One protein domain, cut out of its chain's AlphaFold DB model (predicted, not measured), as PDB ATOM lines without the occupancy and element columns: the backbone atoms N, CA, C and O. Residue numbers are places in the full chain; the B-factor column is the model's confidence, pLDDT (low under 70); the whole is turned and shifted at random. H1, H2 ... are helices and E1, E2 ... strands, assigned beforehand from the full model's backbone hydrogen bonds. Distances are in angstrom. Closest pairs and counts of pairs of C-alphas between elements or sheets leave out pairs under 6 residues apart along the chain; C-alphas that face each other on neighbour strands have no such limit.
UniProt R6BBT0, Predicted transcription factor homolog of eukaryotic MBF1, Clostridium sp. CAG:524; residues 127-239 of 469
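Overview. This is residues 127 to 239 of the 469 residues of the protein "Predicted transcription factor homolog of eukaryotic MBF1" of Clostridium sp. CAG:524 (UniProt R6BBT0). A twisted sheet of six strands has a smaller three-stranded sheet, E1 E4 E5, partly face to face with it, the strands crossed, and the long helix H2 over the same face; short H3 is over the opposite face. H1, just after E5, packs on both E4 and the edge strand E2. The printed part has 113 residues with nine named strands and three named helices, in the order E1 E2 E3 E4 E5 H1 H2 E6 E7 E8 E9 H3. The large sheet is mixed, in the order E2 E3 E9 E8 E7 E6; the small one is antiparallel. The class is mixed, helices and strands, and the whole is compact, with a radius of gyration of the C-alphas of 13.4 A and spans of 39 by 32 by 29 A.

Along the chain. E1, residues 127 to 131, begins at C-alpha 127 (40.196, -32.439, 20.674). E2 is residues 137 to 143, 17.6 A long; E3 is 146 to 151, 16.3 A; E4 is 153 to 159, 16.8 A; E5 is 165 to 167. H1 is residues 168 to 173. H2, residues 179 to 191, is 18.3 A long and begins at C-alpha 179 (36.730, -40.006, 11.521). E6 is residues 196 to 199, E7 206 to 210, E8 213 to 217 and E9 227 to 230. H3, residues 234 to 238, ends at C-alpha 238 (34.099, -19.402, 3.861).

Arrangement. In the large sheet, E2 and E3 form a hairpin, with N 138 and O 150 2.8 A apart. E3 and E9 are parallel at 12 degrees, with N 149 and O 227 2.9 A apart. E6 E7 E8 E9 form a meander, each strand the antiparallel neighbour of the one before; N 198 and O 207, N 208 and O 215, and N 216 and O 228 are each 2.8 A apart. The two sheets form a sandwich, two sheets face to face, with strands at 75 degrees. In the small sheet, E4 is the antiparallel neighbour of both E1 and E5; N 157 and O 128, across E4 and E1, are within hydrogen-bond range at 2.8 A, and so are N 158 and O 166, across E4 and E5, at 2.8 A. The closest C-alphas of E4 and E9, Ile 153 and Gly 230, are 5.9 A apart. H1 is on both sheets; the closest C-alphas of H1 and E4, Val 168 and Met 157, are 5.2 A apart. H2 and H3 are on opposite faces of the large sheet, at heights of 9.3 A and 8.6 A. Every O i to N i+4 pair is within hydrogen-bond range in H1, H2 and H3.

Size, cuts and confidence. The C-alphas farthest apart, Lys 162 and Asn 222, are 40.5 A apart. The printed part has no cut, and no link is long. Mean pLDDT of the printed part is 87.9; residues 198 to 204, 221 to 222, 236 and 239 are under 70.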
ATOM      1  N   PHE A 127      39.704 -32.966  21.936       97.44
ATOM      2  CA  PHE A 127      40.196 -32.439  20.674       97.44
ATOM      3  C   PHE A 127      40.632 -30.982  20.844       97.44
ATOM      4  O   PHE A 127      39.968 -30.205  21.533       97.44
ATOM      5  N   THR A 128      41.743 -30.615  20.209       96.25
ATOM      6  CA  THR A 128      42.275 -29.249  20.241       96.25
ATOM      7  C   THR A 128      42.936 -28.874  18.914       96.25
ATOM      8  O   THR A 128      43.256 -29.739  18.092       96.25
ATOM      9  N   ILE A 129      43.145 -27.578  18.709       96.88
ATOM     10  CA  ILE A 129      43.778 -26.991  17.528       96.88
ATOM     11  C   ILE A 129      44.853 -25.988  17.952       96.88
ATOM     12  O   ILE A 129      44.749 -25.383  19.020       96.88
ATOM     13  N   ASN A 130      45.841 -25.766  17.089       94.75
ATOM     14  CA  ASN A 130      46.740 -24.620  17.201       94.75
ATOM     15  C   ASN A 130      46.392 -23.616  16.104       94.75
ATOM     16  O   ASN A 130      46.453 -23.952  14.919       94.75
ATOM     17  N   ASN A 131      46.036 -22.396  16.502       93.00
ATOM     18  CA  ASN A 131      45.734 -21.314  15.569       93.00
ATOM     19  C   ASN A 131      46.962 -20.933  14.739       93.00
ATOM     20  O   ASN A 131      48.088 -21.012  15.223       93.00
ATOM     21  N   SER A 132      46.705 -20.501  13.507       91.44
ATOM     22  CA  SER A 132      47.700 -19.953  12.591       91.44
ATOM     23  C   SER A 132      47.448 -18.467  12.375       91.44
ATOM     24  O   SER A 132      46.296 -18.024  12.364       91.44
ATOM     25  N   ASP A 133      48.511 -17.714  12.109       88.25
ATOM     26  CA  ASP A 133      48.402 -16.339  11.609       88.25
ATOM     27  C   ASP A 133      47.878 -16.303  10.159       88.25
ATOM     28  O   ASP A 133      47.365 -15.282   9.693       88.25
ATOM     29  N   VAL A 134      47.974 -17.427   9.434       84.94
ATOM     30  CA  VAL A 134      47.511 -17.561   8.050       84.94
ATOM     31  C   VAL A 134      46.026 -17.925   8.022       84.94
ATOM     32  O   VAL A 134      45.625 -19.035   8.376       84.94
ATOM     33  N   LYS A 135      45.193 -16.993   7.550       86.56
ATOM     34  CA  LYS A 135      43.729 -17.131   7.473       86.56
ATOM     35  C   LYS A 135      43.261 -17.624   6.103       86.56
ATOM     36  O   LYS A 135      42.504 -16.945   5.417       86.56
ATOM     37  N   GLU A 136      43.733 -18.799   5.700       89.19
ATOM     38  CA  GLU A 136      43.413 -19.388   4.393       89.19
ATOM     39  C   GLU A 136      42.981 -20.850   4.507       89.19
ATOM     40  O   GLU A 136      43.410 -21.580   5.408       89.19
ATOM     41  N   LEU A 137      42.148 -21.283   3.556       91.88
ATOM     42  CA  LEU A 137      41.705 -22.665   3.435       91.88
ATOM     43  C   LEU A 137      42.750 -23.501   2.692       91.88
ATOM     44  O   LEU A 137      43.016 -23.294   1.512       91.88
ATOM     45  N   ASN A 138      43.292 -24.509   3.367       93.19
ATOM     46  CA  ASN A 138      44.368 -25.339   2.847       93.19
ATOM     47  C   ASN A 138      43.995 -26.817   2.870       93.19
ATOM     48  O   ASN A 138      43.639 -27.368   3.911       93.19
ATOM     49  N   LYS A 139      44.143 -27.512   1.737       94.88
ATOM     50  CA  LYS A 139      43.990 -28.971   1.681       94.88
ATOM     51  C   LYS A 139      45.202 -29.659   2.311       94.88
ATOM     52  O   LYS A 139      46.290 -29.671   1.744       94.88
ATOM     53  N   VAL A 140      45.004 -30.315   3.448       95.19
ATOM     54  CA  VAL A 140      46.093 -30.871   4.269       95.19
ATOM     55  C   VAL A 140      46.440 -32.314   3.901       95.19
ATOM     56  O   VAL A 140      47.616 -32.707   3.925       95.19
ATOM     57  N   PHE A 141      45.428 -33.138   3.617       96.75
ATOM     58  CA  PHE A 141      45.593 -34.522   3.161       96.75
ATOM     59  C   PHE A 141      44.306 -35.091   2.543       96.75
ATOM     60  O   PHE A 141      43.233 -34.504   2.648       96.75
ATOM     61  N   ARG A 142      44.422 -36.254   1.888       95.56
ATOM     62  CA  ARG A 142      43.296 -37.051   1.378       95.56
ATOM     63  C   ARG A 142      43.285 -38.421   2.060       95.56
ATOM     64  O   ARG A 142      44.348 -39.021   2.224       95.56
ATOM     65  N   TYR A 143      42.109 -38.913   2.442       93.44
ATOM     66  CA  TYR A 143      41.919 -40.231   3.056       93.44
ATOM     67  C   TYR A 143      40.551 -40.817   2.682       93.44
ATOM     68  O   TYR A 143      39.543 -40.131   2.804       93.44
ATOM     69  N   ASN A 144      40.502 -42.077   2.226       88.62
ATOM     70  CA  ASN A 144      39.270 -42.786   1.831       88.62
ATOM     71  C   ASN A 144      38.299 -41.941   0.983       88.62
ATOM     72  O   ASN A 144      37.127 -41.802   1.317       88.62
ATOM     73  N   ASN A 145      38.805 -41.364  -0.109       87.19
ATOM     74  CA  ASN A 145      38.050 -40.512  -1.036       87.19
ATOM     75  C   ASN A 145      37.582 -39.150  -0.482       87.19
ATOM     76  O   ASN A 145      36.904 -38.421  -1.195       87.19
ATOM     77  N   ARG A 146      37.991 -38.778   0.735       93.25
ATOM     78  CA  ARG A 146      37.704 -37.485   1.373       93.25
ATOM     79  C   ARG A 146      38.944 -36.607   1.347       93.25
ATOM     80  O   ARG A 146      40.040 -37.086   1.651       93.25
ATOM     81  N   ASN A 147      38.801 -35.341   0.999       96.56
ATOM     82  CA  ASN A 147      39.802 -34.318   1.260       96.56
ATOM     83  C   ASN A 147      39.577 -33.729   2.654       96.56
ATOM     84  O   ASN A 147      38.446 -33.617   3.121       96.56
ATOM     85  N   ILE A 148      40.673 -33.381   3.319       97.75
ATOM     86  CA  ILE A 148      40.654 -32.753   4.631       97.75
ATOM     87  C   ILE A 148      41.303 -31.385   4.501       97.75
ATOM     88  O   ILE A 148      42.455 -31.298   4.061       97.75
ATOM     89  N   TYR A 149      40.570 -30.350   4.894       96.94
ATOM     90  CA  TYR A 149      40.989 -28.958   4.799       96.94
ATOM     91  C   TYR A 149      41.133 -28.330   6.174       96.94
ATOM     92  O   TYR A 149      40.309 -28.593   7.052       96.94
ATOM     93  N   TYR A 150      42.155 -27.492   6.334       96.88
ATOM     94  CA  TYR A 150      42.343 -26.636   7.499       96.88
ATOM     95  C   TYR A 150      42.121 -25.174   7.139       96.88
ATOM     96  O   TYR A 150      42.546 -24.746   6.069       96.88
ATOM     97  N   TYR A 151      41.485 -24.424   8.035       95.56
ATOM     98  CA  TYR A 151      41.338 -22.974   7.919       95.56
ATOM     99  C   TYR A 151      41.816 -22.290   9.199       95.56
ATOM    100  O   TYR A 151      41.316 -22.597  10.283       95.56
ATOM    101  N   GLY A 152      42.756 -21.349   9.079       94.00
ATOM    102  CA  GLY A 152      43.203 -20.533  10.215       94.00
ATOM    103  C   GLY A 152      43.931 -21.309  11.319       94.00
ATOM    104  O   GLY A 152      44.007 -20.827  12.449       94.00
ATOM    105  N   ILE A 153      44.426 -22.517  11.024       95.94
ATOM    106  CA  ILE A 153      45.084 -23.408  11.991       95.94
ATOM    107  C   ILE A 153      46.321 -24.073  11.386       95.94
ATOM    108  O   ILE A 153      46.310 -24.480  10.223       95.94
ATOM    109  N   ASP A 154      47.367 -24.239  12.196       93.50
ATOM    110  CA  ASP A 154      48.589 -24.952  11.807       93.50
ATOM    111  C   ASP A 154      48.409 -26.464  11.963       93.50
ATOM    112  O   ASP A 154      48.892 -27.271  11.161       93.50
ATOM    113  N   ASN A 155      47.715 -26.871  13.028       94.12
ATOM    114  CA  ASN A 155      47.467 -28.270  13.319       94.12
ATOM    115  C   ASN A 155      46.157 -28.493  14.086       94.12
ATOM    116  O   ASN A 155      45.605 -27.602  14.729       94.12
ATOM    117  N   ALA A 156      45.690 -29.735  14.013       97.50
ATOM    118  CA  ALA A 156      44.613 -30.267  14.828       97.50
ATOM    119  C   ALA A 156      45.104 -31.550  15.506       97.50
ATOM    120  O   ALA A 156      45.836 -32.339  14.886       97.50
ATOM    121  N   MET A 157      44.707 -31.772  16.760       97.94
ATOM    122  CA  MET A 157      45.222 -32.853  17.599       97.94
ATOM    123  C   MET A 157      44.109 -33.625  18.315       97.94
ATOM    124  O   MET A 157      43.170 -33.041  18.854       97.94
ATOM    125  N   PHE A 158      44.252 -34.951  18.348       98.12
ATOM    126  CA  PHE A 158      43.497 -35.846  19.222       98.12
ATOM    127  C   PHE A 158      44.311 -36.120  20.478       98.12
ATOM    128  O   PHE A 158      45.460 -36.545  20.359       98.12
ATOM    129  N   CYS A 159      43.723 -35.927  21.651       96.62
ATOM    130  CA  CYS A 159      44.405 -36.140  22.919       96.62
ATOM    131  C   CYS A 159      43.736 -37.264  23.717       96.62
ATOM    132  O   CYS A 159      42.509 -37.397  23.715       96.62
ATOM    133  N   ASP A 160      44.555 -38.108  24.347       95.19
ATOM    134  CA  ASP A 160      44.095 -39.218  25.184       95.19
ATOM    135  C   ASP A 160      43.927 -38.808  26.660       95.19
ATOM    136  O   ASP A 160      44.273 -37.702  27.070       95.19
ATOM    137  N   LYS A 161      43.427 -39.732  27.489       94.06
ATOM    138  CA  LYS A 161      43.223 -39.539  28.942       94.06
ATOM    139  C   LYS A 161      44.487 -39.214  29.744       94.06
ATOM    140  O   LYS A 161      44.390 -38.926  30.932       94.06
ATOM    141  N   LYS A 162      45.669 -39.365  29.149       93.88
ATOM    142  CA  LYS A 162      46.964 -39.083  29.775       93.88
ATOM    143  C   LYS A 162      47.582 -37.798  29.221       93.88
ATOM    144  O   LYS A 162      48.788 -37.618  29.368       93.88
ATOM    145  N   ASP A 163      46.788 -36.969  28.542       94.12
ATOM    146  CA  ASP A 163      47.208 -35.725  27.895       94.12
ATOM    147  C   ASP A 163      48.260 -35.900  26.790       94.12
ATOM    148  O   ASP A 163      48.944 -34.949  26.409       94.12
ATOM    149  N   ASN A 164      48.388 -37.101  26.212       94.50
ATOM    150  CA  ASN A 164      49.215 -37.260  25.018       94.50
ATOM    151  C   ASN A 164      48.405 -36.838  23.796       94.50
ATOM    152  O   ASN A 164      47.380 -37.450  23.487       94.50
ATOM    153  N   CYS A 165      48.892 -35.822  23.086       95.56
ATOM    154  CA  CYS A 165      48.250 -35.278  21.899       95.56
ATOM    155  C   CYS A 165      48.945 -35.739  20.612       95.56
ATOM    156  O   CYS A 165      50.170 -35.695  20.478       95.56
ATOM    157  N   TYR A 166      48.141 -36.153  19.639       95.69
ATOM    158  CA  TYR A 166      48.586 -36.712  18.369       95.69
ATOM    159  C   TYR A 166      47.941 -35.954  17.210       95.69
ATOM    160  O   TYR A 166      46.736 -35.712  17.210       95.69
ATOM    161  N   SER A 167      48.729 -35.601  16.194       96.44
ATOM    162  CA  SER A 167      48.212 -34.928  14.996       96.44
ATOM    163  C   SER A 167      47.113 -35.753  14.322       96.44
ATOM    164  O   SER A 167      47.338 -36.913  13.971       96.44
ATOM    165  N   VAL A 168      45.967 -35.127  14.034       97.31
ATOM    166  CA  VAL A 168      44.840 -35.752  13.319       97.31
ATOM    167  C   VAL A 168      45.305 -36.412  12.019       97.31
ATOM    168  O   VAL A 168      44.963 -37.563  11.747       97.31
ATOM    169  N   LYS A 169      46.130 -35.714  11.228       95.75
ATOM    170  CA  LYS A 169      46.663 -36.216   9.952       95.75
ATOM    171  C   LYS A 169      47.406 -37.537  10.128       95.75
ATOM    172  O   LYS A 169      47.134 -38.501   9.411       95.75
ATOM    173  N   GLU A 170      48.333 -37.587  11.079       94.69
ATOM    174  CA  GLU A 170      49.166 -38.766  11.309       94.69
ATOM    175  C   GLU A 170      48.370 -39.907  11.945       94.69
ATOM    176  O   GLU A 170      48.480 -41.050  11.499       94.69
ATOM    177  N   SER A 171      47.507 -39.605  12.917       95.12
ATOM    178  CA  SER A 171      46.667 -40.600  13.590       95.12
ATOM    179  C   SER A 171      45.687 -41.288  12.643       95.12
ATOM    180  O   SER A 171      45.501 -42.506  12.731       95.12
ATOM    181  N   ILE A 172      45.093 -40.545  11.702       95.69
ATOM    182  CA  ILE A 172      44.206 -41.110  10.677       95.69
ATOM    183  C   ILE A 172      45.006 -41.937   9.662       95.69
ATOM    184  O   ILE A 172      44.643 -43.082   9.392       95.69
ATOM    185  N   LYS A 173      46.135 -41.423   9.145       93.25
ATOM    186  CA  LYS A 173      46.985 -42.162   8.188       93.25
ATOM    187  C   LYS A 173      47.516 -43.478   8.758       93.25
ATOM    188  O   LYS A 173      47.517 -44.492   8.061       93.25
ATOM    189  N   LYS A 174      47.927 -43.476  10.029       92.12
ATOM    190  CA  LYS A 174      48.414 -44.661  10.754       92.12
ATOM    191  C   LYS A 174      47.284 -45.566  11.261       92.12
ATOM    192  O   LYS A 174      47.557 -46.579  11.896       92.12
ATOM    193  N   LYS A 175      46.014 -45.235  10.981       92.56
ATOM    194  CA  LYS A 175      44.822 -45.988  11.417       92.56
ATOM    195  C   LYS A 175      44.753 -46.176  12.941       92.56
ATOM    196  O   LYS A 175      44.232 -47.187  13.426       92.56
ATOM    197  N   GLN A 176      45.281 -45.220  13.702       93.94
ATOM    198  CA  GLN A 176      45.247 -45.225  15.167       93.94
ATOM    199  C   GLN A 176      43.845 -44.875  15.686       93.94
ATOM    200  O   GLN A 176      43.408 -45.408  16.704       93.94
ATOM    201  N   THR A 177      43.107 -44.059  14.930       95.12
ATOM    202  CA  THR A 177      41.684 -43.747  15.124       95.12
ATOM    203  C   THR A 177      40.986 -43.571  13.764       95.12
ATOM    204  O   THR A 177      41.604 -43.801  12.720       95.12
ATOM    205  N   THR A 178      39.701 -43.216  13.754       95.81
ATOM    206  CA  THR A 178      38.909 -42.962  12.540       95.81
ATOM    207  C   THR A 178      38.107 -41.670  12.663       95.81
ATOM    208  O   THR A 178      37.855 -41.183  13.765       95.81
ATOM    209  N   PHE A 179      37.660 -41.134  11.526       95.94
ATOM    210  CA  PHE A 179      36.730 -40.006  11.521       95.94
ATOM    211  C   PHE A 179      35.373 -40.350  12.143       95.94
ATOM    212  O   PHE A 179      34.777 -39.477  12.758       95.94
ATOM    213  N   ASP A 180      34.925 -41.607  12.078       94.31
ATOM    214  CA  ASP A 180      33.692 -42.036  12.755       94.31
ATOM    215  C   ASP A 180      33.838 -41.978  14.280       94.31
ATOM    216  O   ASP A 180      32.943 -41.508  14.976       94.31
ATOM    217  N   LYS A 181      35.001 -42.388  14.811       95.94
ATOM    218  CA  LYS A 181      35.316 -42.222  16.236       95.94
ATOM    219  C   LYS A 181      35.392 -40.752  16.631       95.94
ATOM    220  O   LYS A 181      34.901 -40.388  17.691       95.94
ATOM    221  N   PHE A 182      35.977 -39.911  15.777       97.62
ATOM    222  CA  PHE A 182      36.011 -38.473  16.026       97.62
ATOM    223  C   PHE A 182      34.607 -37.854  16.020       97.62
ATOM    224  O   PHE A 182      34.280 -37.085  16.918       97.62
ATOM    225  N   LYS A 183      33.747 -38.240  15.072       94.56
ATOM    226  CA  LYS A 183      32.349 -37.800  15.036       94.56
ATOM    227  C   LYS A 183      31.585 -38.246  16.288       94.56
ATOM    228  O   LYS A 183      30.919 -37.424  16.899       94.56
ATOM    229  N   SER A 184      31.772 -39.491  16.729       93.62
ATOM    230  CA  SER A 184      31.188 -40.015  17.975       93.62
ATOM    231  C   SER A 184      31.632 -39.230  19.220       93.62
ATOM    232  O   SER A 184      30.810 -38.909  20.079       93.62
ATOM    233  N   TYR A 185      32.911 -38.841  19.294       96.50
ATOM    234  CA  TYR A 185      33.401 -37.926  20.331       96.50
ATOM    235  C   TYR A 185      32.659 -36.579  20.288       96.50
ATOM    236  O   TYR A 185      32.165 -36.121  21.314       96.50
ATOM    237  N   LEU A 186      32.515 -35.967  19.110       94.62
ATOM    238  CA  LEU A 186      31.810 -34.688  18.972       94.62
ATOM    239  C   LEU A 186      30.316 -34.799  19.321       94.62
ATOM    240  O   LEU A 186      29.784 -33.916  19.980       94.62
ATOM    241  N   ASP A 187      29.641 -35.884  18.937       85.75
ATOM    242  CA  ASP A 187      28.244 -36.134  19.323       85.75
ATOM    243  C   ASP A 187      28.103 -36.368  20.848       85.75
ATOM    244  O   ASP A 187      27.099 -35.988  21.457       85.75
ATOM    245  N   THR A 188      29.132 -36.926  21.496       87.50
ATOM    246  CA  THR A 188      29.190 -37.043  22.964       87.50
ATOM    247  C   THR A 188      29.357 -35.674  23.624       87.50
ATOM    248  O   THR A 188      28.671 -35.375  24.598       87.50
ATOM    249  N   GLU A 189      30.233 -34.819  23.093       87.25
ATOM    250  CA  GLU A 189      30.416 -33.449  23.590       87.25
ATOM    251  C   GLU A 189      29.184 -32.567  23.339       87.25
ATOM    252  O   GLU A 189      28.868 -31.723  24.175       87.25
ATOM    253  N   LEU A 190      28.449 -32.798  22.244       73.81
ATOM    254  CA  LEU A 190      27.150 -32.169  21.986       73.81
ATOM    255  C   LEU A 190      26.147 -32.519  23.087       73.81
ATOM    256  O   LEU A 190      25.518 -31.632  23.650       73.81
ATOM    257  N   SER A 191      26.040 -33.807  23.430       71.50
ATOM    258  CA  SER A 191      25.155 -34.293  24.501       71.50
ATOM    259  C   SER A 191      25.518 -33.745  25.888       71.50
ATOM    260  O   SER A 191      24.709 -33.811  26.807       71.50
ATOM    261  N   ARG A 192      26.743 -33.227  26.056       74.44
ATOM    262  CA  ARG A 192      27.231 -32.567  27.277       74.44
ATOM    263  C   ARG A 192      27.096 -31.042  27.234       74.44
ATOM    264  O   ARG A 192      27.607 -30.386  28.132       74.44
ATOM    265  N   GLU A 193      26.483 -30.490  26.186       71.44
ATOM    266  CA  GLU A 193      26.346 -29.045  25.948       71.44
ATOM    267  C   GLU A 193      27.693 -28.297  25.834       71.44
ATOM    268  O   GLU A 193      27.762 -27.074  25.938       71.44
ATOM    269  N   ASN A 194      28.788 -29.016  25.556       72.31
ATOM    270  CA  ASN A 194      30.128 -28.436  25.404       72.31
ATOM    271  C   ASN A 194      30.379 -27.853  24.004       72.31
ATOM    272  O   ASN A 194      31.405 -27.201  23.776       72.31
ATOM    273  N   LEU A 195      29.499 -28.151  23.049       82.69
ATOM    274  CA  LEU A 195      29.548 -27.664  21.678       82.69
ATOM    275  C   LEU A 195      28.137 -27.548  21.101       82.69
ATOM    276  O   LEU A 195      27.194 -28.149  21.612       82.69
ATOM    277  N   THR A 196      28.008 -26.804  20.007       74.56
ATOM    278  CA  THR A 196      26.779 -26.711  19.217       74.56
ATOM    279  C   THR A 196      26.926 -27.491  17.916       74.56
ATOM    280  O   THR A 196      28.034 -27.685  17.404       74.56
ATOM    281  N   LYS A 197      25.800 -27.966  17.375       77.62
ATOM    282  CA  LYS A 197      25.743 -28.656  16.087       77.62
ATOM    283  C   LYS A 197      24.686 -28.019  15.201       77.62
ATOM    284  O   LYS A 197      23.549 -27.842  15.626       77.62
ATOM    285  N   LEU A 198      25.075 -27.755  13.966       68.50
ATOM    286  CA  LEU A 198      24.211 -27.349  12.874       68.50
ATOM    287  C   LEU A 198      24.204 -28.456  11.811       68.50
ATOM    288  O   LEU A 198      25.233 -29.093  11.573       68.50
ATOM    289  N   MET A 199      23.058 -28.709  11.182       62.53
ATOM    290  CA  MET A 199      22.958 -29.605  10.027       62.53
ATOM    291  C   MET A 199      22.449 -28.844   8.806       62.53
ATOM    292  O   MET A 199      21.610 -27.961   8.950       62.53
ATOM    293  N   LEU A 200      22.957 -29.194   7.627       63.53
ATOM    294  CA  LEU A 200      22.506 -28.644   6.349       63.53
ATOM    295  C   LEU A 200      21.645 -29.669   5.603       63.53
ATOM    296  O   LEU A 200      21.857 -30.880   5.735       63.53
ATOM    297  N   TYR A 201      20.714 -29.187   4.781       57.94
ATOM    298  CA  TYR A 201      19.840 -30.023   3.948       57.94
ATOM    299  C   TYR A 201      20.467 -30.396   2.600       57.94
ATOM    300  O   TYR A 201      19.803 -30.886   1.696       57.94
ATOM    301  N   ASP A 202      21.781 -30.258   2.484       60.31
ATOM    302  CA  ASP A 202      22.558 -30.623   1.303       60.31
ATOM    303  C   ASP A 202      22.774 -32.135   1.146       60.31
ATOM    304  O   ASP A 202      23.574 -32.543   0.316       60.31
ATOM    305  N   GLY A 203      22.098 -32.972   1.941       58.94
ATOM    306  CA  GLY A 203      22.359 -34.408   2.108       58.94
ATOM    307  C   GLY A 203      22.731 -34.795   3.545       58.94
ATOM    308  O   GLY A 203      22.811 -35.987   3.867       58.94
ATOM    309  N   GLY A 204      22.905 -33.799   4.423       66.62
ATOM    310  CA  GLY A 204      23.095 -33.969   5.861       66.62
ATOM    311  C   GLY A 204      24.492 -33.592   6.344       66.62
ATOM    312  O   GLY A 204      25.026 -34.262   7.240       66.62
ATOM    313  N   THR A 205      25.127 -32.584   5.737       79.12
ATOM    314  CA  THR A 205      26.383 -32.016   6.243       79.12
ATOM    315  C   THR A 205      26.200 -31.579   7.695       79.12
ATOM    316  O   THR A 205      25.205 -30.961   8.055       79.12
ATOM    317  N   SER A 206      27.151 -31.943   8.559       82.44
ATOM    318  CA  SER A 206      27.115 -31.631   9.994       82.44
ATOM    319  C   SER A 206      28.246 -30.677  10.361       82.44
ATOM    320  O   SER A 206      29.410 -30.985  10.109       82.44
ATOM    321  N   ILE A 207      27.920 -29.564  11.009       86.12
ATOM    322  CA  ILE A 207      28.855 -28.531  11.459       86.12
ATOM    323  C   ILE A 207      28.855 -28.528  12.988       86.12
ATOM    324  O   ILE A 207      27.839 -28.239  13.606       86.12
ATOM    325  N   TYR A 208      29.989 -28.854  13.599       88.69
ATOM    326  CA  TYR A 208      30.198 -28.847  15.045       88.69
ATOM    327  C   TYR A 208      31.035 -27.634  15.426       88.69
ATOM    328  O   TYR A 208      32.117 -27.454  14.864       88.69
ATOM    329  N   LYS A 209      30.596 -26.838  16.401       82.81
ATOM    330  CA  LYS A 209      31.345 -25.663  16.853       82.81
ATOM    331  C   LYS A 209      31.511 -25.624  18.363       82.81
ATOM    332  O   LYS A 209      30.566 -25.778  19.127       82.81
ATOM    333  N   LYS A 210      32.745 -25.364  18.775       85.75
ATOM    334  CA  LYS A 210      33.153 -25.031  20.138       85.75
ATOM    335  C   LYS A 210      33.813 -23.659  20.073       85.75
ATOM    336  O   LYS A 210      34.405 -23.339  19.052       85.75
ATOM    337  N   GLY A 211      33.751 -22.849  21.129       79.06
ATOM    338  CA  GLY A 211      34.265 -21.468  21.092       79.06
ATOM    339  C   GLY A 211      35.691 -21.303  20.534       79.06
ATOM    340  O   GLY A 211      36.016 -20.240  20.029       79.06
ATOM    341  N   SER A 212      36.525 -22.349  20.574       86.38
ATOM    342  CA  SER A 212      37.862 -22.359  19.975       86.38
ATOM    343  C   SER A 212      37.957 -22.943  18.559       86.38
ATOM    344  O   SER A 212      38.922 -22.630  17.877       86.38
ATOM    345  N   TYR A 213      37.035 -23.794  18.097       94.12
ATOM    346  CA  TYR A 213      37.165 -24.497  16.814       94.12
ATOM    347  C   TYR A 213      35.826 -24.808  16.144       94.12
ATOM    348  O   TYR A 213      34.797 -24.982  16.795       94.12
ATOM    349  N   THR A 214      35.874 -25.021  14.832       93.19
ATOM    350  CA  THR A 214      34.756 -25.533  14.037       93.19
ATOM    351  C   THR A 214      35.180 -26.756  13.222       93.19
ATOM    352  O   THR A 214      36.266 -26.782  12.643       93.19
ATOM    353  N   VAL A 215      34.324 -27.779  13.164       96.50
ATOM    354  CA  VAL A 215      34.526 -29.007  12.382       96.50
ATOM    355  C   VAL A 215      33.308 -29.263  11.502       96.50
ATOM    356  O   VAL A 215      32.205 -29.427  12.013       96.50
ATOM    357  N   ILE A 216      33.505 -29.358  10.190       93.81
ATOM    358  CA  ILE A 216      32.450 -29.647   9.213       93.81
ATOM    359  C   ILE A 216      32.681 -31.041   8.638       93.81
ATOM    360  O   ILE A 216      33.744 -31.318   8.083       93.81
ATOM    361  N   PHE A 217      31.681 -31.909   8.746       94.81
ATOM    362  CA  PHE A 217      31.623 -33.189   8.050       94.81
ATOM    363  C   PHE A 217      30.649 -33.073   6.889       94.81
ATOM    364  O   PHE A 217      29.437 -33.135   7.104       94.81
ATOM    365  N   CYS A 218      31.181 -32.956   5.674       89.94
ATOM    366  CA  CYS A 218      30.355 -32.920   4.480       89.94
ATOM    367  C   CYS A 218      29.661 -34.260   4.269       89.94
ATOM    368  O   CYS A 218      30.232 -35.343   4.474       89.94
ATOM    369  N   ASN A 219      28.410 -34.171   3.853       82.69
ATOM    370  CA  ASN A 219      27.608 -35.308   3.465       82.69
ATOM    371  C   ASN A 219      26.641 -34.860   2.374       82.69
ATOM    372  O   ASN A 219      25.436 -34.904   2.579       82.69
ATOM    373  N   THR A 220      27.179 -34.405   1.241       76.31
ATOM    374  CA  THR A 220      26.323 -33.837   0.200       76.31
ATOM    375  C   THR A 220      25.624 -34.914  -0.635       76.31
ATOM    376  O   THR A 220      26.081 -36.065  -0.683       76.31
ATOM    377  N   ILE A 221      24.538 -34.546  -1.315       62.38
ATOM    378  CA  ILE A 221      23.768 -35.393  -2.240       62.38
ATOM    379  C   ILE A 221      24.643 -35.846  -3.412       62.38
ATOM    380  O   ILE A 221      24.706 -37.044  -3.689       62.38
ATOM    381  N   ASN A 222      25.435 -34.935  -3.984       68.81
ATOM    382  CA  ASN A 222      26.491 -35.245  -4.957       68.81
ATOM    383  C   ASN A 222      27.634 -36.130  -4.416       68.81
ATOM    384  O   ASN A 222      28.590 -36.451  -5.126       68.81
ATOM    385  N   GLY A 223      27.563 -36.555  -3.152       73.06
ATOM    386  CA  GLY A 223      28.487 -37.511  -2.563       73.06
ATOM    387  C   GLY A 223      29.772 -36.886  -2.036       73.06
ATOM    388  O   GLY A 223      30.729 -37.623  -1.775       73.06
ATOM    389  N   ASN A 224      29.822 -35.564  -1.833       84.88
ATOM    390  CA  ASN A 224      30.960 -34.940  -1.170       84.88
ATOM    391  C   ASN A 224      30.992 -35.362   0.308       84.88
ATOM    392  O   ASN A 224      30.024 -35.220   1.055       84.88
ATOM    393  N   LYS A 225      32.134 -35.916   0.721       91.44
ATOM    394  CA  LYS A 225      32.386 -36.451   2.066       91.44
ATOM    395  C   LYS A 225      33.588 -35.787   2.745       91.44
ATOM    396  O   LYS A 225      34.122 -36.350   3.710       91.44
ATOM    397  N   ASP A 226      34.047 -34.661   2.202       95.81
ATOM    398  CA  ASP A 226      35.189 -33.889   2.682       95.81
ATOM    399  C   ASP A 226      34.989 -33.413   4.132       95.81
ATOM    400  O   ASP A 226      33.886 -33.429   4.681       95.81
ATOM    401  N   ILE A 227      36.092 -33.054   4.790       97.38
ATOM    402  CA  ILE A 227      36.091 -32.624   6.191       97.38
ATOM    403  C   ILE A 227      36.870 -31.323   6.310       97.38
ATOM    404  O   ILE A 227      37.988 -31.218   5.805       97.38
ATOM    405  N   TYR A 228      36.299 -30.355   7.017       97.12
ATOM    406  CA  TYR A 228      36.909 -29.053   7.258       97.12
ATOM    407  C   TYR A 228      37.127 -28.897   8.757       97.12
ATOM    408  O   TYR A 228      36.241 -29.214   9.548       97.12
ATOM    409  N   ILE A 229      38.311 -28.447   9.158       97.88
ATOM    410  CA  ILE A 229      38.661 -28.183  10.555       97.88
ATOM    411  C   ILE A 229      39.282 -26.797  10.612       97.88
ATOM    412  O   ILE A 229      40.247 -26.525   9.908       97.88
ATOM    413  N   GLY A 230      38.771 -25.920  11.456       95.88
ATOM    414  CA  GLY A 230      39.325 -24.582  11.575       95.88
ATOM    415  C   GLY A 230      39.041 -23.963  12.922       95.88
ATOM    416  O   GLY A 230      38.439 -24.590  13.795       95.88
ATOM    417  N   ASN A 231      39.479 -22.725  13.077       92.69
ATOM    418  CA  ASN A 231      39.087 -21.892  14.204       92.69
ATOM    419  C   ASN A 231      37.610 -21.446  14.083       92.69
ATOM    420  O   ASN A 231      36.853 -21.892  13.211       92.69
ATOM    421  N   ASP A 232      37.170 -20.598  14.999       83.12
ATOM    422  CA  ASP A 232      35.810 -20.064  15.077       83.12
ATOM    423  C   ASP A 232      35.433 -19.130  13.910       83.12
ATOM    424  O   ASP A 232      34.243 -18.997  13.607       83.12
ATOM    425  N   GLU A 233      36.418 -18.545  13.218       83.56
ATOM    426  CA  GLU A 233      36.214 -17.672  12.054       83.56
ATOM    427  C   GLU A 233      35.891 -18.438  10.757       83.56
ATOM    428  O   GLU A 233      35.360 -17.836   9.822       83.56
ATOM    429  N   MET A 234      36.197 -19.744  10.678       88.06
ATOM    430  CA  MET A 234      36.132 -20.527   9.432       88.06
ATOM    431  C   MET A 234      34.783 -20.412   8.716       88.06
ATOM    432  O   MET A 234      34.747 -20.098   7.531       88.06
ATOM    433  N   VAL A 235      33.671 -20.644   9.418       73.62
ATOM    434  CA  VAL A 235      32.336 -20.660   8.788       73.62
ATOM    435  C   VAL A 235      31.985 -19.297   8.203       73.62
ATOM    436  O   VAL A 235      31.545 -19.212   7.061       73.62
ATOM    437  N   ASN A 236      32.259 -18.229   8.952       69.56
ATOM    438  CA  ASN A 236      31.947 -16.862   8.541       69.56
ATOM    439  C   ASN A 236      32.809 -16.399   7.364       69.56
ATOM    440  O   ASN A 236      32.391 -15.546   6.589       69.56
ATOM    441  N   LYS A 237      34.031 -16.927   7.253       80.38
ATOM    442  CA  LYS A 237      34.986 -16.540   6.213       80.38
ATOM    443  C   LYS A 237      34.824 -17.327   4.926       80.38
ATOM    444  O   LYS A 237      35.030 -16.753   3.864       80.38
ATOM    445  N   LEU A 238      34.455 -18.601   5.027       76.31
ATOM    446  CA  LEU A 238      34.099 -19.402   3.861       76.31
ATOM    447  C   LEU A 238      32.709 -19.040   3.333       76.31
ATOM    448  O   LEU A 238      32.453 -19.256   2.162       76.31
ATOM    449  N   ASP A 239      31.826 -18.481   4.167       68.00
ATOM    450  CA  ASP A 239      30.544 -17.897   3.742       68.00
ATOM    451  C   ASP A 239      29.710 -18.842   2.850       68.00
ATOM    452  O   ASP A 239      29.181 -18.460   1.809       68.00
TER     453      ASP A 239